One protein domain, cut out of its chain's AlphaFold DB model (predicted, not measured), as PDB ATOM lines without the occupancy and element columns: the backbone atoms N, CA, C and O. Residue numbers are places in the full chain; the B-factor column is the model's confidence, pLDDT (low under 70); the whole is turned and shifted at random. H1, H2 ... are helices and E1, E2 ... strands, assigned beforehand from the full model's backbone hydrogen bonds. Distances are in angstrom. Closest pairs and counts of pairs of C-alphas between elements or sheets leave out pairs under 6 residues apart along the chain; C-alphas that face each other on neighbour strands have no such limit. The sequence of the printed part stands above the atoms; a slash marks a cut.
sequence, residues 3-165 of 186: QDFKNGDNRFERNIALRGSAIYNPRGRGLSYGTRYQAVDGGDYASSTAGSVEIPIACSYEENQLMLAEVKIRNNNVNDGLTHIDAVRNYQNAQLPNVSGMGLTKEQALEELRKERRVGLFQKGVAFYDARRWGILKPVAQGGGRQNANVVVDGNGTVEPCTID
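AT A GLANCE: This is residues 3 to 165 of the 186 residues of the protein "SusD_RagB domain-containing protein" of Capnocytophaga canimorsus (UniProt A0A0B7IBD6). Three helices side by side, H2, H3 and H4, with their centres in a triangle, make a bundle on one side of the model, and two separate strand hairpins, E1 with E2 and E3 with E4, make the other side. The hairpins meet at a corner by Thr 35 and Val 152, the short H5 is near H4, the short H1 leads into E1, and the long unnamed stretch of residues 40 to 60 loops from the hairpin side to the bundle. There are 163 residues printed, with five named helices and four named strands in the order H1, E1, E2, H2, H3, H4, H5, E3, E4. The class is mixed, helices and strands, with two antiparallel sheets of two strands, E1 - E2 and E3 - E4. The whole is compact, with a radius of gyration of the C-alphas of 17.0 A and spans of 47 by 46 by 29 A.

HOW THE PARTS SIT: Start at the first helix, H1, residues 10 to 15, which passes by a tight link into the strand E1, residues 16 to 23. E1 bends by 97 degrees at residue 20. Look next at E2, residues 35 to 39, which forms an antiparallel hairpin with E1, their directions at 139 degrees; N 17 and O 38 are 2.9 A apart and N 35 and O 23 are 3.0 A apart, both within hydrogen-bond range. The closest C-alphas of H1 and E2 are those of Asn 15 and Ala 39, 5.5 A apart. Beyond a long link you reach H2, residues 61 to 74, and H3, residues 78 to 91, a helical hairpin; they touch at a shallow tilt of 15 degrees, opposite ways, with the C-alphas of Ala 69 and Gly 81 closest at 4.0 A. H4, residues 106 to 120, completes the bundle, three helices set along one another. H4 touches H2 at a shallow tilt of 13 degrees, opposite ways, with the C-alphas of Ile 73 and Lys 106 closest at 6.2 A. H4 touches H3 at a shallow tilt of 18 degrees, the same way, with the C-alphas of Val 78 and Lys 106 closest at 6.1 A. H5, residues 127 to 133, is close to H4 but not clearly touching; the closest C-alphas, of Arg 118 and Ala 127, are 6.7 A apart. Last come E3, residues 146 to 152, and E4, residues 159 to 164, an antiparallel hairpin; N 149 and O 162 are 2.8 A apart, within hydrogen-bond range. The closest C-alphas of E2 and E3, of Thr 35 and Val 152, are 6.3 A apart. E3 and E4 are apart from H2, H3 and H4. In H1, H2, H4 and H5 every O i to N i+4 pair is within hydrogen-bond range, and in H3 8 of 10 are.

IN THESE COORDINATES: Find C-alpha 10 at (6.686, 14.365, 42.623), where H1 begins. E1 and E3 each measure 14.9 A from first to last C-alpha, E4 13.9 A and E2 11.2 A. Find C-alpha 61 at (16.323, 2.317, 31.203), where H2 begins its 20.2 A; H3 measures 20.4 A and H4 20.3 A. H1 and H5 are shorter, 8.4 A and 10.2 A. E4 ends at C-alpha 164, (-11.135, 12.482, 21.253).

THE WHOLE: The two C-alphas farthest apart, of Arg 29 and Gly 101, are 48.5 A apart. The printed part, residues 3 to 165, has no cut. The links E1 to E2, E2 to H2, H3 to H4 and H5 to E3 are long. The mean pLDDT of the printed part is 92.5, and residues 28 to 32 are under 70.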
ATOM      1  N   GLN A   3      -3.244  14.808  32.919       92.00
ATOM      2  CA  GLN A   3      -4.316  14.001  33.520       92.00
ATOM      3  C   GLN A   3      -3.916  12.570  33.931       92.00
ATOM      4  O   GLN A   3      -4.733  11.859  34.504       92.00
ATOM      5  N   ASP A   4      -2.728  12.100  33.539       94.88
ATOM      6  CA  ASP A   4      -2.262  10.742  33.834       94.88
ATOM      7  C   ASP A   4      -1.365  10.696  35.082       94.88
ATOM      8  O   ASP A   4      -1.116   9.603  35.591       94.88
ATOM      9  N   PHE A   5      -0.917  11.852  35.593       96.56
ATOM     10  CA  PHE A   5      -0.223  11.924  36.877       96.56
ATOM     11  C   PHE A   5      -1.172  11.551  38.012       96.56
ATOM     12  O   PHE A   5      -2.343  11.938  38.036       96.56
ATOM     13  N   LYS A   6      -0.647  10.790  38.968       95.56
ATOM     14  CA  LYS A   6      -1.354  10.475  40.206       95.56
ATOM     15  C   LYS A   6      -1.197  11.611  41.207       95.56
ATOM     16  O   LYS A   6      -0.248  12.386  41.144       95.56
ATOM     17  N   ASN A   7      -2.129  11.683  42.154       95.19
ATOM     18  CA  ASN A   7      -1.987  12.589  43.284       95.19
ATOM     19  C   ASN A   7      -0.707  12.252  44.067       95.19
ATOM     20  O   ASN A   7      -0.475  11.077  44.357       95.19
ATOM     21  N   GLY A   8       0.094  13.268  44.391       94.94
ATOM     22  CA  GLY A   8       1.386  13.109  45.066       94.94
ATOM     23  C   GLY A   8       2.533  12.608  44.179       94.94
ATOM     24  O   GLY A   8       3.557  12.194  44.708       94.94
ATOM     25  N   ASP A   9       2.386  12.603  42.848       97.56
ATOM     26  CA  ASP A   9       3.512  12.301  41.959       97.56
ATOM     27  C   ASP A   9       4.484  13.490  41.915       97.56
ATOM     28  O   ASP A   9       4.205  14.518  41.294       97.56
ATOM     29  N   ASN A  10       5.650  13.333  42.537       97.44
ATOM     30  CA  ASN A  10       6.686  14.365  42.623       97.44
ATOM     31  C   ASN A  10       7.208  14.802  41.239       97.44
ATOM     32  O   ASN A  10       7.694  15.920  41.065       97.44
ATOM     33  N   ARG A  11       7.057  13.972  40.195       96.44
ATOM     34  CA  ARG A  11       7.385  14.393  38.822       96.44
ATOM     35  C   ARG A  11       6.444  15.482  38.330       96.44
ATOM     36  O   ARG A  11       6.884  16.319  37.553       96.44
ATOM     37  N   PHE A  12       5.181  15.497  38.758       96.62
ATOM     38  CA  PHE A  12       4.280  16.603  38.442       96.62
ATOM     39  C   PHE A  12       4.759  17.885  39.128       96.62
ATOM     40  O   PHE A  12       4.934  18.898  38.459       96.62
ATOM     41  N   GLU A  13       5.028  17.816  40.433       94.38
ATOM     42  CA  GLU A  13       5.398  18.975  41.256       94.38
ATOM     43  C   GLU A  13       6.688  19.652  40.786       94.38
ATOM     44  O   GLU A  13       6.744  20.876  40.681       94.38
ATOM     45  N   ARG A  14       7.713  18.866  40.437       94.75
ATOM     46  CA  ARG A  14       9.006  19.404  39.987       94.75
ATOM     47  C   ARG A  14       8.999  19.911  38.549       94.75
ATOM     48  O   ARG A  14       9.866  20.701  38.192       94.75
ATOM     49  N   ASN A  15       8.070  19.444  37.710       95.19
ATOM     50  CA  ASN A  15       8.146  19.673  36.265       95.19
ATOM     51  C   ASN A  15       6.994  20.466  35.669       95.19
ATOM     52  O   ASN A  15       7.138  20.969  34.556       95.19
ATOM     53  N   ILE A  16       5.843  20.551  36.334       96.12
ATOM     54  CA  ILE A  16       4.627  21.126  35.764       96.12
ATOM     55  C   ILE A  16       4.097  22.230  36.672       96.12
ATOM     56  O   ILE A  16       3.785  22.011  37.835       96.12
ATOM     57  N   ALA A  17       3.901  23.414  36.097       95.44
ATOM     58  CA  ALA A  17       3.253  24.537  36.760       95.44
ATOM     59  C   ALA A  17       1.966  24.934  36.036       95.44
ATOM     60  O   ALA A  17       1.835  24.799  34.813       95.44
ATOM     61  N   LEU A  18       1.014  25.478  36.794       94.25
ATOM     62  CA  LEU A  18      -0.110  26.199  36.212       94.25
ATOM     63  C   LEU A  18       0.389  27.495  35.575       94.25
ATOM     64  O   LEU A  18       1.262  28.189  36.097       94.25
ATOM     65  N   ARG A  19      -0.176  27.821  34.419       92.44
ATOM     66  CA  ARG A  19       0.066  29.092  33.747       92.44
ATOM     67  C   ARG A  19      -0.768  30.185  34.406       92.44
ATOM     68  O   ARG A  19      -1.897  29.934  34.814       92.44
ATOM     69  N   GLY A  20      -0.250  31.414  34.407       91.06
ATOM     70  CA  GLY A  20      -1.032  32.592  34.808       91.06
ATOM     71  C   GLY A  20      -2.232  32.861  33.890       91.06
ATOM     72  O   GLY A  20      -3.218  33.447  34.319       91.06
ATOM     73  N   SER A  21      -2.176  32.388  32.642       89.94
ATOM     74  CA  SER A  21      -3.301  32.383  31.708       89.94
ATOM     75  C   SER A  21      -3.323  31.099  30.879       89.94
ATOM     76  O   SER A  21      -2.281  30.572  30.462       89.94
ATOM     77  N   ALA A  22      -4.528  30.579  30.642       90.81
ATOM     78  CA  ALA A  22      -4.724  29.424  29.783       90.81
ATOM     79  C   ALA A  22      -4.389  29.774  28.327       90.81
ATOM     80  O   ALA A  22      -4.736  30.842  27.825       90.81
ATOM     81  N   ILE A  23      -3.750  28.841  27.627       88.50
ATOM     82  CA  ILE A  23      -3.662  28.878  26.171       88.50
ATOM     83  C   ILE A  23      -4.937  28.229  25.653       88.50
ATOM     84  O   ILE A  23      -5.085  27.006  25.689       88.50
ATOM     85  N   TYR A  24      -5.853  29.065  25.184       87.25
ATOM     86  CA  TYR A  24      -7.060  28.646  24.492       87.25
ATOM     87  C   TYR A  24      -6.921  29.012  23.017       87.25
ATOM     88  O   TYR A  24      -6.831  30.189  22.671       87.25
ATOM     89  N   ASN A  25      -6.859  28.002  22.143       79.81
ATOM     90  CA  ASN A  25      -6.709  28.211  20.703       79.81
ATOM     91  C   ASN A  25      -7.893  27.635  19.910       79.81
ATOM     92  O   ASN A  25      -7.724  26.660  19.177       79.81
ATOM     93  N   PRO A  26      -9.086  28.250  19.995       75.19
ATOM     94  CA  PRO A  26     -10.270  27.766  19.281       75.19
ATOM     95  C   PRO A  26     -10.149  27.883  17.757       75.19
ATOM     96  O   PRO A  26     -10.931  27.288  17.027       75.19
ATOM     97  N   ARG A  27      -9.194  28.682  17.261       72.62
ATOM     98  CA  ARG A  27      -9.039  28.997  15.833       72.62
ATOM     99  C   ARG A  27      -7.880  28.254  15.163       72.62
ATOM    100  O   ARG A  27      -7.627  28.503  13.989       72.62
ATOM    101  N   GLY A  28      -7.144  27.406  15.886       66.19
ATOM    102  CA  GLY A  28      -6.101  26.544  15.313       66.19
ATOM    103  C   GLY A  28      -4.957  27.275  14.592       66.19
ATOM    104  O   GLY A  28      -4.327  26.704  13.709       66.19
ATOM    105  N   ARG A  29      -4.664  28.540  14.933       63.00
ATOM    106  CA  ARG A  29      -3.676  29.374  14.210       63.00
ATOM    107  C   ARG A  29      -2.220  29.096  14.628       63.00
ATOM    108  O   ARG A  29      -1.541  29.998  15.103       63.00
ATOM    109  N   GLY A  30      -1.757  27.852  14.482       58.03
ATOM    110  CA  GLY A  30      -0.337  27.472  14.622       58.03
ATOM    111  C   GLY A  30       0.019  26.561  15.808       58.03
ATOM    112  O   GLY A  30       1.060  25.920  15.777       58.03
ATOM    113  N   LEU A  31      -0.851  26.434  16.814       60.44
ATOM    114  CA  LEU A  31      -0.752  25.425  17.880       60.44
ATOM    115  C   LEU A  31      -2.071  24.652  17.946       60.44
ATOM    116  O   LEU A  31      -3.083  25.212  18.351       60.44
ATOM    117  N   SER A  32      -2.092  23.378  17.566       66.62
ATOM    118  CA  SER A  32      -3.337  22.592  17.485       66.62
ATOM    119  C   SER A  32      -3.905  22.154  18.846       66.62
ATOM    120  O   SER A  32      -4.766  21.282  18.897       66.62
ATOM    121  N   TYR A  33      -3.414  22.708  19.958       72.31
ATOM    122  CA  TYR A  33      -3.779  22.295  21.311       72.31
ATOM    123  C   TYR A  33      -3.885  23.485  22.269       72.31
ATOM    124  O   TYR A  33      -3.111  24.440  22.199       72.31
ATOM    125  N   GLY A  34      -4.849  23.399  23.188       84.88
ATOM    126  CA  GLY A  34      -4.957  24.275  24.352       84.88
ATOM    127  C   GLY A  34      -4.334  23.634  25.593       84.88
ATOM    128  O   GLY A  34      -4.285  22.411  25.718       84.88
ATOM    129  N   THR A  35      -3.842  24.451  26.522       90.00
ATOM    130  CA  THR A  35      -3.290  23.971  27.798       90.00
ATOM    131  C   THR A  35      -3.344  25.052  28.871       90.00
ATOM    132  O   THR A  35      -3.230  26.243  28.590       90.00
ATOM    133  N   ARG A  36      -3.471  24.630  30.129       92.69
ATOM    134  CA  ARG A  36      -3.332  25.491  31.320       92.69
ATOM    135  C   ARG A  36      -2.004  25.285  32.035       92.69
ATOM    136  O   ARG A  36      -1.761  25.901  33.063       92.69
ATOM    137  N   TYR A  37      -1.172  24.400  31.502       93.62
ATOM    138  CA  TYR A  37       0.064  23.956  32.121       93.62
ATOM    139  C   TYR A  37       1.268  24.384  31.296       93.62
ATOM    140  O   TYR A  37       1.186  24.527  30.074       93.62
ATOM    141  N   GLN A  38       2.384  24.573  31.982       93.25
ATOM    142  CA  GLN A  38       3.700  24.810  31.408       93.25
ATOM    143  C   GLN A  38       4.739  23.957  32.122       93.25
ATOM    144  O   GLN A  38       4.516  23.538  33.257       93.25
ATOM    145  N   ALA A  39       5.859  23.708  31.447       93.31
ATOM    146  CA  ALA A  39       7.012  23.116  32.102       93.31
ATOM    147  C   ALA A  39       7.651  24.136  33.059       93.31
ATOM    148  O   ALA A  39       7.644  25.337  32.779       93.31
ATOM    149  N   VAL A  40       8.170  23.650  34.181       94.69
ATOM    150  CA  VAL A  40       8.993  24.428  35.114       94.69
ATOM    151  C   VAL A  40      10.412  24.500  34.556       94.69
ATOM    152  O   VAL A  40      10.966  23.474  34.172       94.69
ATOM    153  N   ASP A  41      10.985  25.704  34.493       94.31
ATOM    154  CA  ASP A  41      12.386  25.887  34.105       94.31
ATOM    155  C   ASP A  41      13.321  25.337  35.194       94.31
ATOM    156  O   ASP A  41      13.119  25.607  36.378       94.31
ATOM    157  N   GLY A  42      14.324  24.554  34.797       91.94
ATOM    158  CA  GLY A  42      15.205  23.824  35.713       91.94
ATOM    159  C   GLY A  42      14.655  22.470  36.175       91.94
ATOM    160  O   GLY A  42      15.278  21.829  37.018       91.94
ATOM    161  N   GLY A  43      13.511  22.033  35.638       91.31
ATOM    162  CA  GLY A  43      12.977  20.691  35.863       91.31
ATOM    163  C   GLY A  43      13.601  19.633  34.946       91.31
ATOM    164  O   GLY A  43      14.344  19.933  34.013       91.31
ATOM    165  N   ASP A  44      13.205  18.383  35.164       90.69
ATOM    166  CA  ASP A  44      13.560  17.208  34.363       90.69
ATOM    167  C   ASP A  44      13.069  17.312  32.899       90.69
ATOM    168  O   ASP A  44      13.629  16.674  32.013       90.69
ATOM    169  N   TYR A  45      11.996  18.070  32.624       90.75
ATOM    170  CA  TYR A  45      11.374  18.143  31.285       90.75
ATOM    171  C   TYR A  45      11.812  19.334  30.432       90.75
ATOM    172  O   TYR A  45      11.593  19.322  29.217       90.75
ATOM    173  N   ALA A  46      12.320  20.398  31.049       91.81
ATOM    174  CA  ALA A  46      12.736  21.607  30.352       91.81
ATOM    175  C   ALA A  46      13.663  22.436  31.242       91.81
ATOM    176  O   ALA A  46      13.382  22.648  32.420       91.81
ATOM    177  N   SER A  47      14.742  22.952  30.657       93.50
ATOM    178  CA  SER A  47      15.628  23.890  31.338       93.50
ATOM    179  C   SER A  47      16.301  24.836  30.348       93.50
ATOM    180  O   SER A  47      16.676  24.433  29.245       93.50
ATOM    181  N   SER A  48      16.471  26.088  30.755       94.00
ATOM    182  CA  SER A  48      17.316  27.092  30.111       94.00
ATOM    183  C   SER A  48      18.800  26.912  30.465       94.00
ATOM    184  O   SER A  48      19.675  27.457  29.791       94.00
ATOM    185  N   THR A  49      19.098  26.102  31.487       94.25
ATOM    186  CA  THR A  49      20.457  25.768  31.924       94.25
ATOM    187  C   THR A  49      20.966  24.506  31.220       94.25
ATOM    188  O   THR A  49      20.384  23.423  31.330       94.25
ATOM    189  N   ALA A  50      22.094  24.629  30.517       90.44
ATOM    190  CA  ALA A  50      22.735  23.505  29.837       90.44
ATOM    191  C   ALA A  50      23.094  22.372  30.818       90.44
ATOM    192  O   ALA A  50      23.584  22.617  31.918       90.44
ATOM    193  N   GLY A  51      22.852  21.124  30.407       88.12
ATOM    194  CA  GLY A  51      23.150  19.929  31.205       88.12
ATOM    195  C   GLY A  51      22.143  19.605  32.314       88.12
ATOM    196  O   GLY A  51      22.332  18.614  33.006       88.12
ATOM    197  N   SER A  52      21.077  20.397  32.486       87.94
ATOM    198  CA  SER A  52      20.035  20.107  33.491       87.94
ATOM    199  C   SER A  52      19.015  19.056  33.043       87.94
ATOM    200  O   SER A  52      18.389  18.426  33.885       87.94
ATOM    201  N   VAL A  53      18.832  18.876  31.732       88.12
ATOM    202  CA  VAL A  53      17.860  17.937  31.155       88.12
ATOM    203  C   VAL A  53      18.596  16.834  30.410       88.12
ATOM    204  O   VAL A  53      19.477  17.110  29.593       88.12
ATOM    205  N   GLU A  54      18.189  15.591  30.650       84.62
ATOM    206  CA  GLU A  54      18.646  14.427  29.899       84.62
ATOM    207  C   GLU A  54      17.640  14.087  28.794       84.62
ATOM    208  O   GLU A  54      16.471  13.801  29.060       84.62
ATOM    209  N   ILE A  55      18.099  14.098  27.541       83.75
ATOM    210  CA  ILE A  55      17.288  13.711  26.383       83.75
ATOM    211  C   ILE A  55      17.869  12.417  25.806       83.75
ATOM    212  O   ILE A  55      18.903  12.461  25.135       83.75
ATOM    213  N   PRO A  56      17.234  11.255  26.042       84.31
ATOM    214  CA  PRO A  56      17.689  10.012  25.442       84.31
ATOM    215  C   PRO A  56      17.426  10.038  23.932       84.31
ATOM    216  O   PRO A  56      16.323  10.342  23.482       84.31
ATOM    217  N   ILE A  57      18.452   9.705  23.145       80.06
ATOM    218  CA  ILE A  57      18.378   9.655  21.671       80.06
ATOM    219  C   ILE A  57      17.813   8.306  21.185       80.06
ATOM    220  O   ILE A  57      17.323   8.194  20.063       80.06
ATOM    221  N   ALA A  58      17.866   7.277  22.031       85.50
ATOM    222  CA  ALA A  58      17.404   5.927  21.732       85.50
ATOM    223  C   ALA A  58      16.821   5.277  23.001       85.50
ATOM    224  O   ALA A  58      16.180   5.953  23.806       85.50
ATOM    225  N   CYS A  59      17.057   3.977  23.183       87.81
ATOM    226  CA  CYS A  59      16.537   3.203  24.303       87.81
ATOM    227  C   CYS A  59      16.946   3.815  25.648       87.81
ATOM    228  O   CYS A  59      18.120   4.119  25.871       87.81
ATOM    229  N   SER A  60      15.989   3.918  26.570       93.31
ATOM    230  CA  SER A  60      16.245   4.329  27.950       93.31
ATOM    231  C   SER A  60      15.995   3.181  28.929       93.31
ATOM    232  O   SER A  60      15.299   2.208  28.622       93.31
ATOM    233  N   TYR A  61      16.560   3.289  30.135       95.31
ATOM    234  CA  TYR A  61      16.323   2.317  31.203       95.31
ATOM    235  C   TYR A  61      14.823   2.140  31.478       95.31
ATOM    236  O   TYR A  61      14.325   1.017  31.529       95.31
ATOM    237  N   GLU A  62      14.085   3.241  31.595       96.06
ATOM    238  CA  GLU A  62      12.658   3.231  31.910       96.06
ATOM    239  C   GLU A  62      11.828   2.629  30.783       96.06
ATOM    240  O   GLU A  62      10.883   1.893  31.053       96.06
ATOM    241  N   GLU A  63      12.189   2.877  29.521       96.19
ATOM    242  CA  GLU A  63      11.520   2.228  28.396       96.19
ATOM    243  C   GLU A  63      11.680   0.706  28.484       96.19
ATOM    244  O   GLU A  63      10.683  -0.015  28.431       96.19
ATOM    245  N   ASN A  64      12.906   0.224  28.710       96.88
ATOM    246  CA  ASN A  64      13.194  -1.204  28.841       96.88
ATOM    247  C   ASN A  64      12.430  -1.840  30.011       96.88
ATOM    248  O   ASN A  64      11.799  -2.886  29.842       96.88
ATOM    249  N   GLN A  65      12.433  -1.202  31.186       98.50
ATOM    250  CA  GLN A  65      11.683  -1.686  32.348       98.50
ATOM    251  C   GLN A  65      10.180  -1.757  32.061       98.50
ATOM    252  O   GLN A  65       9.541  -2.766  32.357       98.50
ATOM    253  N   LEU A  66       9.602  -0.735  31.427       98.44
ATOM    254  CA  LEU A  66       8.168  -0.717  31.133       98.44
ATOM    255  C   LEU A  66       7.781  -1.673  29.997       98.44
ATOM    256  O   LEU A  66       6.646  -2.143  29.961       98.44
ATOM    257  N   MET A  67       8.698  -2.004  29.085       97.88
ATOM    258  CA  MET A  67       8.488  -3.081  28.111       97.88
ATOM    259  C   MET A  67       8.476  -4.458  28.793       97.88
ATOM    260  O   MET A  67       7.593  -5.272  28.516       97.88
ATOM    261  N   LEU A  68       9.395  -4.707  29.736       98.44
ATOM    262  CA  LEU A  68       9.408  -5.933  30.547       98.44
ATOM    263  C   LEU A  68       8.145  -6.061  31.410       98.44
ATOM    264  O   LEU A  68       7.543  -7.138  31.462       98.44
ATOM    265  N   ALA A  69       7.713  -4.957  32.028       98.75
ATOM    266  CA  ALA A  69       6.460  -4.878  32.773       98.75
ATOM    267  C   ALA A  69       5.276  -5.322  31.905       98.75
ATOM    268  O   ALA A  69       4.489  -6.179  32.308       98.75
ATOM    269  N   GLU A  70       5.178  -4.786  30.685       98.50
ATOM    270  CA  GLU A  70       4.082  -5.098  29.775       98.50
ATOM    271  C   GLU A  70       4.012  -6.577  29.415       98.50
ATOM    272  O   GLU A  70       2.941  -7.179  29.505       98.50
ATOM    273  N   VAL A  71       5.143  -7.170  29.025       98.38
ATOM    274  CA  VAL A  71       5.199  -8.587  28.646       98.38
ATOM    275  C   VAL A  71       4.766  -9.470  29.816       98.38
ATOM    276  O   VAL A  71       3.944 -10.369  29.637       98.38
ATOM    277  N   LYS A  72       5.255  -9.190  31.028       98.62
ATOM    278  CA  LYS A  72       4.892  -9.947  32.234       98.62
ATOM    279  C   LYS A  72       3.404  -9.834  32.565       98.62
ATOM    280  O   LYS A  72       2.748 -10.865  32.718       98.62
ATOM    281  N   ILE A  73       2.851  -8.618  32.587       98.69
ATOM    282  CA  ILE A  73       1.422  -8.391  32.865       98.69
ATOM    283  C   ILE A  73       0.558  -9.098  31.813       98.69
ATOM    284  O   ILE A  73      -0.399  -9.797  32.156       98.69
ATOM    285  N   ARG A  74       0.908  -8.984  30.524       98.12
ATOM    286  CA  ARG A  74       0.180  -9.657  29.433       98.12
ATOM    287  C   ARG A  74       0.234 -11.182  29.537       98.12
ATOM    288  O   ARG A  74      -0.767 -11.820  29.212       98.12
ATOM    289  N   ASN A  75       1.315 -11.740  30.078       98.25
ATOM    290  CA  ASN A  75       1.481 -13.171  30.350       98.25
ATOM    291  C   ASN A  75       0.943 -13.617  31.724       98.25
ATOM    292  O   ASN A  75       1.310 -14.681  32.211       98.25
ATOM    293  N   ASN A  76       0.066 -12.824  32.354       98.00
ATOM    294  CA  ASN A  76      -0.552 -13.096  33.662       98.00
ATOM    295  C   ASN A  76       0.434 -13.166  34.845       98.00
ATOM    296  O   ASN A  76       0.026 -13.493  35.956       98.00
ATOM    297  N   ASN A  77       1.699 -12.785  34.656       98.12
ATOM    298  CA  ASN A  77       2.640 -12.570  35.750       98.12
ATOM    299  C   ASN A  77       2.544 -11.111  36.227       98.12
ATOM    300  O   ASN A  77       3.430 -10.287  35.993       98.12
ATOM    301  N   VAL A  78       1.392 -10.774  36.815       98.50
ATOM    302  CA  VAL A  78       1.023  -9.385  37.121       98.50
ATOM    303  C   VAL A  78       1.957  -8.777  38.161       98.50
ATOM    304  O   VAL A  78       2.502  -7.704  37.923       98.50
ATOM    305  N   ASN A  79       2.183  -9.464  39.282       98.38
ATOM    306  CA  ASN A  79       2.967  -8.909  40.381       98.38
ATOM    307  C   ASN A  79       4.415  -8.603  39.973       98.38
ATOM    308  O   ASN A  79       4.893  -7.504  40.238       98.38
ATOM    309  N   ASP A  80       5.081  -9.513  39.254       98.44
ATOM    310  CA  ASP A  80       6.434  -9.254  38.745       98.44
ATOM    311  C   ASP A  80       6.450  -8.168  37.668       98.44
ATOM    312  O   ASP A  80       7.467  -7.522  37.449       98.44
ATOM    313  N   GLY A  81       5.353  -7.973  36.937       98.62
ATOM    314  CA  GLY A  81       5.245  -6.848  36.018       98.62
ATOM    315  C   GLY A  81       5.177  -5.507  36.753       98.62
ATOM    316  O   GLY A  81       5.799  -4.536  36.328       98.62
ATOM    317  N   LEU A  82       4.475  -5.463  37.887       98.75
ATOM    318  CA  LEU A  82       4.358  -4.266  38.723       98.75
ATOM    319  C   LEU A  82       5.686  -3.882  39.392       98.75
ATOM    320  O   LEU A  82       5.945  -2.693  39.552       98.75
ATOM    321  N   THR A  83       6.570  -4.836  39.712       98.75
ATOM    322  CA  THR A  83       7.894  -4.503  40.280       98.75
ATOM    323  C   THR A  83       8.754  -3.685  39.311       98.75
ATOM    324  O   THR A  83       9.500  -2.808  39.742       98.75
ATOM    325  N   HIS A  84       8.612  -3.897  37.999       98.81
ATOM    326  CA  HIS A  84       9.278  -3.079  36.982       98.81
ATOM    327  C   HIS A  84       8.694  -1.657  36.884       98.81
ATOM    328  O   HIS A  84       9.438  -0.707  36.643       98.81
ATOM    329  N   ILE A  85       7.385  -1.485  37.109       98.69
ATOM    330  CA  ILE A  85       6.753  -0.156  37.222       98.69
ATOM    331  C   ILE A  85       7.316   0.583  38.442       98.69
ATOM    332  O   ILE A  85       7.722   1.741  38.332       98.69
ATOM    333  N   ASP A  86       7.405  -0.101  39.583       98.75
ATOM    334  CA  ASP A  86       7.962   0.459  40.817       98.75
ATOM    335  C   ASP A  86       9.439   0.844  40.649       98.75
ATOM    336  O   ASP A  86       9.866   1.907  41.100       98.75
ATOM    337  N   ALA A  87      10.220   0.035  39.927       98.69
ATOM    338  CA  ALA A  87      11.612   0.346  39.614       98.69
ATOM    339  C   ALA A  87      11.758   1.663  38.830       98.69
ATOM    340  O   ALA A  87      12.676   2.437  39.102       98.69
ATOM    341  N   VAL A  88      10.849   1.948  37.891       98.38
ATOM    342  CA  VAL A  88      10.841   3.219  37.147       98.38
ATOM    343  C   VAL A  88      10.424   4.389  38.026       98.38
ATOM    344  O   VAL A  88      11.082   5.429  37.996       98.38
ATOM    345  N   ARG A  89       9.385   4.221  38.852       98.31
ATOM    346  CA  ARG A  89       8.963   5.252  39.813       98.31
ATOM    347  C   ARG A  89      10.096   5.650  40.749       98.31
ATOM    348  O   ARG A  89      10.317   6.841  40.960       98.31
ATOM    349  N   ASN A  90      10.831   4.667  41.259       98.31
ATOM    350  CA  ASN A  90      11.984   4.894  42.125       98.31
ATOM    351  C   ASN A  90      13.127   5.582  41.373       98.31
ATOM    352  O   ASN A  90      13.638   6.591  41.848       98.31
ATOM    353  N   TYR A  91      13.477   5.100  40.176       97.12
ATOM    354  CA  TYR A  91      14.533   5.700  39.352       97.12
ATOM    355  C   TYR A  91      14.266   7.179  39.032       97.12
ATOM    356  O   TYR A  91      15.166   8.008  39.116       97.12
ATOM    357  N   GLN A  92      13.013   7.528  38.732       95.62
ATOM    358  CA  GLN A  92      12.620   8.902  38.405       95.62
ATOM    359  C   GLN A  92      12.260   9.756  39.630       95.62
ATOM    360  O   GLN A  92      11.836  10.903  39.473       95.62
ATOM    361  N   ASN A  93      12.429   9.230  40.849       96.44
ATOM    362  CA  ASN A  93      12.051   9.895  42.097       96.44
ATOM    363  C   ASN A  93      10.586  10.375  42.103       96.44
ATOM    364  O   ASN A  93      10.289  11.490  42.532       96.44
ATOM    365  N   ALA A  94       9.663   9.533  41.627       97.56
ATOM    366  CA  ALA A  94       8.235   9.844  41.556       97.56
ATOM    367  C   ALA A  94       7.568   9.973  42.936       97.56
ATOM    368  O   ALA A  94       6.506  10.578  43.034       97.56
ATOM    369  N   GLN A  95       8.173   9.395  43.985       97.44
ATOM    370  CA  GLN A  95       7.659   9.377  45.367       97.44
ATOM    371  C   GLN A  95       6.232   8.818  45.513       97.44
ATOM    372  O   GLN A  95       5.560   9.025  46.520       97.44
ATOM    373  N   LEU A  96       5.783   8.052  44.520       97.38
ATOM    374  CA  LEU A  96       4.532   7.320  44.580       97.38
ATOM    375  C   LEU A  96       4.721   6.003  45.342       97.38
ATOM    376  O   LEU A  96       5.762   5.362  45.187       97.38
ATOM    377  N   PRO A  97       3.704   5.543  46.090       96.88
ATOM    378  CA  PRO A  97       3.710   4.202  46.650       96.88
ATOM    379  C   PRO A  97       3.895   3.132  45.568       96.88
ATOM    380  O   PRO A  97       3.366   3.245  44.451       96.88
ATOM    381  N   ASN A  98       4.613   2.073  45.937       97.56
ATOM    382  CA  ASN A  98       4.751   0.882  45.112       97.56
ATOM    383  C   ASN A  98       3.376   0.256  44.842       97.56
ATOM    384  O   ASN A  98       2.509   0.240  45.718       97.56
ATOM    385  N   VAL A  99       3.186  -0.264  43.631       97.56
ATOM    386  CA  VAL A  99       1.966  -0.975  43.218       97.56
ATOM    387  C   VAL A  99       2.128  -2.490  43.207       97.56
ATOM    388  O   VAL A  99       1.125  -3.207  43.225       97.56
ATOM    389  N   SER A 100       3.360  -3.005  43.221       97.31
ATOM    390  CA  SER A 100       3.591  -4.427  43.481       97.31
ATOM    391  C   SER A 100       3.068  -4.828  44.866       97.31
ATOM    392  O   SER A 100       3.039  -4.041  45.810       97.31
ATOM    393  N   GLY A 101       2.572  -6.058  44.982       96.94
ATOM    394  CA  GLY A 101       1.978  -6.598  46.207       96.94
ATOM    395  C   GLY A 101       0.541  -6.146  46.489       96.94
ATOM    396  O   GLY A 101      -0.095  -6.708  47.374       96.94
ATOM    397  N   MET A 102      -0.018  -5.198  45.726       96.88
ATOM    398  CA  MET A 102      -1.383  -4.690  45.949       96.88
ATOM    399  C   MET A 102      -2.504  -5.616  45.445       96.88
ATOM    400  O   MET A 102      -3.678  -5.302  45.626       96.88
ATOM    401  N   GLY A 103      -2.176  -6.730  44.782       96.81
ATOM    402  CA  GLY A 103      -3.178  -7.672  44.266       96.81
ATOM    403  C   GLY A 103      -4.023  -7.121  43.111       96.81
ATOM    404  O   GLY A 103      -5.193  -7.474  42.985       96.81
ATOM    405  N   LEU A 104      -3.452  -6.243  42.276       98.12
ATOM    406  CA  LEU A 104      -4.153  -5.688  41.117       98.12
ATOM    407  C   LEU A 104      -4.532  -6.781  40.110       98.12
ATOM    408  O   LEU A 104      -3.757  -7.698  39.832       98.12
ATOM    409  N   THR A 105      -5.708  -6.631  39.506       98.38
ATOM    410  CA  THR A 105      -6.099  -7.399  38.315       98.38
ATOM    411  C   THR A 105      -5.195  -7.057  37.129       98.38
ATOM    412  O   THR A 105      -4.530  -6.016  37.104       98.38
ATOM    413  N   LYS A 106      -5.191  -7.915  36.106       98.25
ATOM    414  CA  LYS A 106      -4.427  -7.685  34.874       98.25
ATOM    415  C   LYS A 106      -4.814  -6.363  34.210       98.25
ATOM    416  O   LYS A 106      -3.946  -5.616  33.772       98.25
ATOM    417  N   GLU A 107      -6.104  -6.058  34.173       97.50
ATOM    418  CA  GLU A 107      -6.664  -4.850  33.575       97.50
ATOM    419  C   GLU A 107      -6.221  -3.601  34.349       97.50
ATOM    420  O   GLU A 107      -5.765  -2.628  33.749       97.50
ATOM    421  N   GLN A 108      -6.274  -3.648  35.685       98.25
ATOM    422  CA  GLN A 108      -5.775  -2.564  36.539       98.25
ATOM    423  C   GLN A 108      -4.265  -2.358  36.367       98.25
ATOM    424  O   GLN A 108      -3.812  -1.221  36.260       98.25
ATOM    425  N   ALA A 109      -3.488  -3.440  36.282       98.56
ATOM    426  CA  ALA A 109      -2.048  -3.369  36.061       98.56
ATOM    427  C   ALA A 109      -1.689  -2.797  34.677       98.56
ATOM    428  O   ALA A 109      -0.740  -2.022  34.560       98.56
ATOM    429  N   LEU A 110      -2.457  -3.122  33.630       97.94
ATOM    430  CA  LEU A 110      -2.280  -2.528  32.301       97.94
ATOM    431  C   LEU A 110      -2.610  -1.027  32.286       97.94
ATOM    432  O   LEU A 110      -1.922  -0.266  31.607       97.94
ATOM    433  N   GLU A 111      -3.608  -0.577  33.048       96.56
ATOM    434  CA  GLU A 111      -3.895   0.858  33.185       96.56
ATOM    435  C   GLU A 111      -2.809   1.592  33.989       96.56
ATOM    436  O   GLU A 111      -2.425   2.707  33.629       96.56
ATOM    437  N   GLU A 112      -2.260   0.968  35.034       97.75
ATOM    438  CA  GLU A 112      -1.083   1.491  35.742       97.75
ATOM    439  C   GLU A 112       0.112   1.638  34.802       97.75
ATOM    440  O   GLU A 112       0.707   2.713  34.718       97.75
ATOM    441  N   LEU A 113       0.405   0.592  34.027       98.31
ATOM    442  CA  LEU A 113       1.446   0.615  33.008       98.31
ATOM    443  C   LEU A 113       1.211   1.736  31.990       98.31
ATOM    444  O   LEU A 113       2.154   2.434  31.625       98.31
ATOM    445  N   ARG A 114      -0.031   1.937  31.533       96.56
ATOM    446  CA  ARG A 114      -0.369   3.005  30.580       96.56
ATOM    447  C   ARG A 114       0.040   4.367  31.106       96.56
ATOM    448  O   ARG A 114       0.669   5.147  30.389       96.56
ATOM    449  N   LYS A 115      -0.382   4.671  32.336       96.38
ATOM    450  CA  LYS A 115      -0.110   5.952  32.990       96.38
ATOM    451  C   LYS A 115       1.389   6.124  33.168       96.38
ATOM    452  O   LYS A 115       1.920   7.160  32.775       96.38
ATOM    453  N   GLU A 116       2.065   5.082  33.646       97.94
ATOM    454  CA  GLU A 116       3.507   5.114  33.869       97.94
ATOM    455  C   GLU A 116       4.281   5.342  32.569       97.94
ATOM    456  O   GLU A 116       5.151   6.203  32.524       97.94
ATOM    457  N   ARG A 117       3.911   4.673  31.470       97.31
ATOM    458  CA  ARG A 117       4.516   4.926  30.152       97.31
ATOM    459  C   ARG A 117       4.263   6.351  29.665       97.31
ATOM    460  O   ARG A 117       5.168   6.986  29.136       97.31
ATOM    461  N   ARG A 118       3.056   6.892  29.862       95.25
ATOM    462  CA  ARG A 118       2.714   8.268  29.450       95.25
ATOM    463  C   ARG A 118       3.452   9.347  30.238       95.25
ATOM    464  O   ARG A 118       3.690  10.410  29.667       95.25
ATOM    465  N   VAL A 119       3.750   9.102  31.512       95.81
ATOM    466  CA  VAL A 119       4.455  10.043  32.392       95.81
ATOM    467  C   VAL A 119       5.968   9.849  32.300       95.81
ATOM    468  O   VAL A 119       6.689  10.791  31.986       95.81
ATOM    469  N   GLY A 120       6.451   8.626  32.519       94.38
ATOM    470  CA  GLY A 120       7.877   8.324  32.619       94.38
ATOM    471  C   GLY A 120       8.630   8.347  31.291       94.38
ATOM    472  O   GLY A 120       9.850   8.503  31.288       94.38
ATOM    473  N   LEU A 121       7.927   8.241  30.158       94.69
ATOM    474  CA  LEU A 121       8.523   8.327  28.817       94.69
ATOM    475  C   LEU A 121       8.139   9.622  28.088       94.69
ATOM    476  O   LEU A 121       8.175   9.694  26.855       94.69
ATOM    477  N   PHE A 122       7.746  10.660  28.832       92.12
ATOM    478  CA  PHE A 122       7.476  11.967  28.246       92.12
ATOM    479  C   PHE A 122       8.715  12.507  27.510       92.12
ATOM    480  O   PHE A 122       9.835  12.354  27.977       92.12
ATOM    481  N   GLN A 123       8.497  13.097  26.329       88.69
ATOM    482  CA  GLN A 123       9.531  13.559  25.384       88.69
ATOM    483  C   GLN A 123      10.475  12.486  24.804       88.69
ATOM    484  O   GLN A 123      11.329  12.822  23.994       88.69
ATOM    485  N   LYS A 124      10.268  11.190  25.080       91.38
ATOM    486  CA  LYS A 124      11.110  10.098  24.542       91.38
ATOM    487  C   LYS A 124      10.608   9.495  23.219       91.38
ATOM    488  O   LYS A 124      10.953   8.379  22.867       91.38
ATOM    489  N   GLY A 125       9.714  10.179  22.498       89.81
ATOM    490  CA  GLY A 125       9.271   9.767  21.153       89.81
ATOM    491  C   GLY A 125       8.349   8.535  21.054       89.81
ATOM    492  O   GLY A 125       7.885   8.218  19.962       89.81
ATOM    493  N   VAL A 126       8.004   7.862  22.158       92.62
ATOM    494  CA  VAL A 126       7.230   6.597  22.125       92.62
ATOM    495  C   VAL A 126       5.706   6.760  22.154       92.62
ATOM    496  O   VAL A 126       4.962   5.831  21.844       92.62
ATOM    497  N   ALA A 127       5.212   7.947  22.510       91.19
ATOM    498  CA  ALA A 127       3.798   8.201  22.796       91.19
ATOM    499  C   ALA A 127       2.841   7.857  21.638       91.19
ATOM    500  O   ALA A 127       1.731   7.381  21.884       91.19
ATOM    501  N   PHE A 128       3.262   8.112  20.396       90.31
ATOM    502  CA  PHE A 128       2.496   7.774  19.195       90.31
ATOM    503  C   PHE A 128       2.426   6.257  18.987       90.31
ATOM    504  O   PHE A 128       1.344   5.705  18.796       90.31
ATOM    505  N   TYR A 129       3.567   5.574  19.091       92.62
ATOM    506  CA  TYR A 129       3.662   4.127  18.899       92.62
ATOM    507  C   TYR A 129       2.909   3.350  19.982       92.62
ATOM    508  O   TYR A 129       2.238   2.369  19.667       92.62
ATOM    509  N   ASP A 130       2.944   3.823  21.230       94.62
ATOM    510  CA  ASP A 130       2.133   3.280  22.323       94.62
ATOM    511  C   ASP A 130       0.634   3.418  22.045       94.62
ATOM    512  O   ASP A 130      -0.106   2.442  22.153       94.62
ATOM    513  N   ALA A 131       0.180   4.603  21.625       91.69
ATOM    514  CA  ALA A 131      -1.224   4.820  21.284       91.69
ATOM    515  C   ALA A 131      -1.669   3.932  20.111       91.69
ATOM    516  O   ALA A 131      -2.752   3.347  20.161       91.69
ATOM    517  N   ARG A 132      -0.822   3.786  19.082       92.25
ATOM    518  CA  ARG A 132      -1.083   2.924  17.923       92.25
ATOM    519  C   ARG A 132      -1.209   1.459  18.330       92.25
ATOM    520  O   ARG A 132      -2.232   0.834  18.076       92.25
ATOM    521  N   ARG A 133      -0.186   0.895  18.978       93.00
ATOM    522  CA  ARG A 133      -0.135  -0.546  19.291       93.00
ATOM    523  C   ARG A 133      -1.178  -0.972  20.329       93.00
ATOM    524  O   ARG A 133      -1.507  -2.150  20.411       93.00
ATOM    525  N   TRP A 134      -1.702  -0.029  21.113       92.31
ATOM    526  CA  TRP A 134      -2.819  -0.260  22.035       92.31
ATOM    527  C   TRP A 134      -4.193   0.045  21.425       92.31
ATOM    528  O   TRP A 134      -5.199  -0.074  22.116       92.31
ATOM    529  N   GLY A 135      -4.254   0.426  20.147       91.00
ATOM    530  CA  GLY A 135      -5.506   0.675  19.432       91.00
ATOM    531  C   GLY A 135      -6.208   1.984  19.798       91.00
ATOM    532  O   GLY A 135      -7.331   2.200  19.359       91.00
ATOM    533  N   ILE A 136      -5.563   2.884  20.547       90.88
ATOM    534  CA  ILE A 136      -6.135   4.183  20.945       90.88
ATOM    535  C   ILE A 136      -6.345   5.099  19.732       90.88
ATOM    536  O   ILE A 136      -7.234   5.944  19.746       90.88
ATOM    537  N   LEU A 137      -5.543   4.935  18.676       90.44
ATOM    538  CA  LEU A 137      -5.665   5.736  17.452       90.44
ATOM    539  C   LEU A 137      -6.803   5.281  16.528       90.44
ATOM    540  O   LEU A 137      -7.133   6.005  15.592       90.44
ATOM    541  N   LYS A 138      -7.410   4.116  16.783       89.94
ATOM    542  CA  LYS A 138      -8.558   3.645  16.003       89.94
ATOM    543  C   LYS A 138      -9.762   4.575  16.192       89.94
ATOM    544  O   LYS A 138      -9.858   5.233  17.234       89.94
ATOM    545  N   PRO A 139     -10.709   4.595  15.237       90.69
ATOM    546  CA  PRO A 139     -11.972   5.300  15.419       90.69
ATOM    547  C   PRO A 139     -12.677   4.865  16.705       90.69
ATOM    548  O   PRO A 139     -12.598   3.692  17.092       90.69
ATOM    549  N   VAL A 140     -13.435   5.770  17.328       91.94
ATOM    550  CA  VAL A 140     -14.201   5.447  18.549       91.94
ATOM    551  C   VAL A 140     -15.157   4.276  18.302       91.94
ATOM    552  O   VAL A 140     -15.285   3.386  19.139       91.94
ATOM    553  N   ALA A 141     -15.746   4.207  17.104       91.38
ATOM    554  CA  ALA A 141     -16.615   3.110  16.675       91.38
ATOM    555  C   ALA A 141     -15.930   1.725  16.645       91.38
ATOM    556  O   ALA A 141     -16.614   0.706  16.630       91.38
ATOM    557  N   GLN A 142     -14.595   1.671  16.642       90.88
ATOM    558  CA  GLN A 142     -13.798   0.437  16.667       90.88
ATOM    559  C   GLN A 142     -13.138   0.188  18.035       90.88
ATOM    560  O   GLN A 142     -12.209  -0.613  18.140       90.88
ATOM    561  N   GLY A 143     -13.586   0.888  19.083       88.88
ATOM    562  CA  GLY A 143     -13.043   0.774  20.438       88.88
ATOM    563  C   GLY A 143     -11.769   1.586  20.685       88.88
ATOM    564  O   GLY A 143     -11.136   1.403  21.723       88.88
ATOM    565  N   GLY A 144     -11.388   2.464  19.753       91.12
ATOM    566  CA  GLY A 144     -10.304   3.420  19.954       91.12
ATOM    567  C   GLY A 144     -10.778   4.748  20.549       91.12
ATOM    568  O   GLY A 144     -11.786   4.831  21.258       91.12
ATOM    569  N   GLY A 145     -10.028   5.805  20.249       90.56
ATOM    570  CA  GLY A 145     -10.216   7.139  20.801       90.56
ATOM    571  C   GLY A 145      -9.755   7.272  22.254       90.56
ATOM    572  O   GLY A 145      -9.608   6.304  23.004       90.56
ATOM    573  N   ARG A 146      -9.520   8.516  22.685       90.44
ATOM    574  CA  ARG A 146      -9.244   8.824  24.095       90.44
ATOM    575  C   ARG A 146     -10.529   9.277  24.770       90.44
ATOM    576  O   ARG A 146     -10.976  10.399  24.562       90.44
ATOM    577  N   GLN A 147     -11.069   8.420  25.627       91.38
ATOM    578  CA  GLN A 147     -12.171   8.767  26.525       91.38
ATOM    579  C   GLN A 147     -11.667   9.613  27.700       91.38
ATOM    580  O   GLN A 147     -10.531   9.413  28.150       91.38
ATOM    581  N   ASN A 148     -12.517  10.503  28.222       91.94
ATOM    582  CA  ASN A 148     -12.229  11.362  29.378       91.94
ATOM    583  C   ASN A 148     -10.895  12.124  29.237       91.94
ATOM    584  O   ASN A 148     -10.068  12.161  30.152       91.94
ATOM    585  N   ALA A 149     -10.630  12.667  28.050       91.88
ATOM    586  CA  ALA A 149      -9.528  13.590  27.832       91.88
ATOM    587  C   ALA A 149      -9.862  14.948  28.455       91.88
ATOM    588  O   ALA A 149     -10.941  15.479  28.219       91.88
ATOM    589  N   ASN A 150      -8.925  15.537  29.190       91.94
ATOM    590  CA  ASN A 150      -9.060  16.901  29.685       91.94
ATOM    591  C   ASN A 150      -8.825  17.872  28.522       91.94
ATOM    592  O   ASN A 150      -7.687  18.017  28.066       91.94
ATOM    593  N   VAL A 151      -9.879  18.546  28.066       90.25
ATOM    594  CA  VAL A 151      -9.813  19.524  26.971       90.25
ATOM    595  C   VAL A 151     -10.127  20.914  27.504       90.25
ATOM    596  O   VAL A 151     -11.093  21.093  28.236       90.25
ATOM    597  N   VAL A 152      -9.304  21.903  27.145       91.38
ATOM    598  CA  VAL A 152      -9.584  23.317  27.435       91.38
ATOM    599  C   VAL A 152     -10.622  23.819  26.434       91.38
ATOM    600  O   VAL A 152     -10.327  23.884  25.242       91.38
ATOM    601  N   VAL A 153     -11.812  24.168  26.918       90.25
ATOM    602  CA  VAL A 153     -12.968  24.542  26.080       90.25
ATOM    603  C   VAL A 153     -13.258  26.045  26.067       90.25
ATOM    604  O   VAL A 153     -14.047  26.502  25.248       90.25
ATOM    605  N   ASP A 154     -12.608  26.824  26.935       89.44
ATOM    606  CA  ASP A 154     -12.816  28.271  27.033       89.44
ATOM    607  C   ASP A 154     -11.528  29.018  27.433       89.44
ATOM    608  O   ASP A 154     -10.606  28.459  28.038       89.44
ATOM    609  N   GLY A 155     -11.467  30.311  27.102       87.44
ATOM    610  CA  GLY A 155     -10.348  31.225  27.335       87.44
ATOM    611  C   GLY A 155     -10.060  31.502  28.804       87.44
ATOM    612  O   GLY A 155      -8.918  31.788  29.157       87.44
ATOM    613  N   ASN A 156     -11.055  31.342  29.677       89.44
ATOM    614  CA  ASN A 156     -10.868  31.378  31.130       89.44
ATOM    615  C   ASN A 156     -10.161  30.121  31.684       89.44
ATOM    616  O   ASN A 156      -9.875  30.056  32.877       89.44
ATOM    617  N   GLY A 157      -9.872  29.124  30.840       90.00
ATOM    618  CA  GLY A 157      -9.272  27.867  31.263       90.00
ATOM    619  C   GLY A 157     -10.282  26.846  31.785       90.00
ATOM    620  O   GLY A 157      -9.900  25.972  32.561       90.00
ATOM    621  N   THR A 158     -11.550  26.910  31.389       92.81
ATOM    622  CA  THR A 158     -12.502  25.825  31.667       92.81
ATOM    623  C   THR A 158     -12.022  24.533  31.007       92.81
ATOM    624  O   THR A 158     -11.570  24.543  29.858       92.81
ATOM    625  N   VAL A 159     -12.073  23.428  31.756       92.69
ATOM    626  CA  VAL A 159     -11.689  22.095  31.280       92.69
ATOM    627  C   VAL A 159     -12.853  21.141  31.437       92.69
ATOM    628  O   VAL A 159     -13.418  21.039  32.522       92.69
ATOM    629  N   GLU A 160     -13.138  20.406  30.370       93.50
ATOM    630  CA  GLU A 160     -14.187  19.395  30.333       93.50
ATOM    631  C   GLU A 160     -13.609  18.020  29.963       93.50
ATOM    632  O   GLU A 160     -12.600  17.942  29.246       93.50
ATOM    633  N   PRO A 161     -14.211  16.928  30.472       94.12
ATOM    634  CA  PRO A 161     -13.903  15.583  30.019       94.12
ATOM    635  C   PRO A 161     -14.539  15.351  28.643       94.12
ATOM    636  O   PRO A 161     -15.758  15.293  28.509       94.12
ATOM    637  N   CYS A 162     -13.706  15.169  27.624       92.06
ATOM    638  CA  CYS A 162     -14.151  14.952  26.251       92.06
ATOM    639  C   CYS A 162     -13.689  13.597  25.711       92.06
ATOM    640  O   CYS A 162     -12.701  13.016  26.170       92.06
ATOM    641  N   THR A 163     -14.374  13.122  24.676       92.75
ATOM    642  CA  THR A 163     -13.908  12.008  23.848       92.75
ATOM    643  C   THR A 163     -13.170  12.562  22.635       92.75
ATOM    644  O   THR A 163     -13.732  13.340  21.869       92.75
ATOM    645  N   ILE A 164     -11.914  12.155  22.449       89.56
ATOM    646  CA  ILE A 164     -11.135  12.482  21.253       89.56
ATOM    647  C   ILE A 164     -11.191  11.285  20.307       89.56
ATOM    648  O   ILE A 164     -10.605  10.241  20.607       89.56
ATOM    649  N   ASP A 165     -11.868  11.451  19.171       90.50
ATOM    650  CA  ASP A 165     -11.710  10.561  18.022       90.50
ATOM    651  C   ASP A 165     -10.552  11.078  17.168       90.50
ATOM    652  O   ASP A 165     -10.602  12.185  16.630       90.50
TER     653      ASP A 165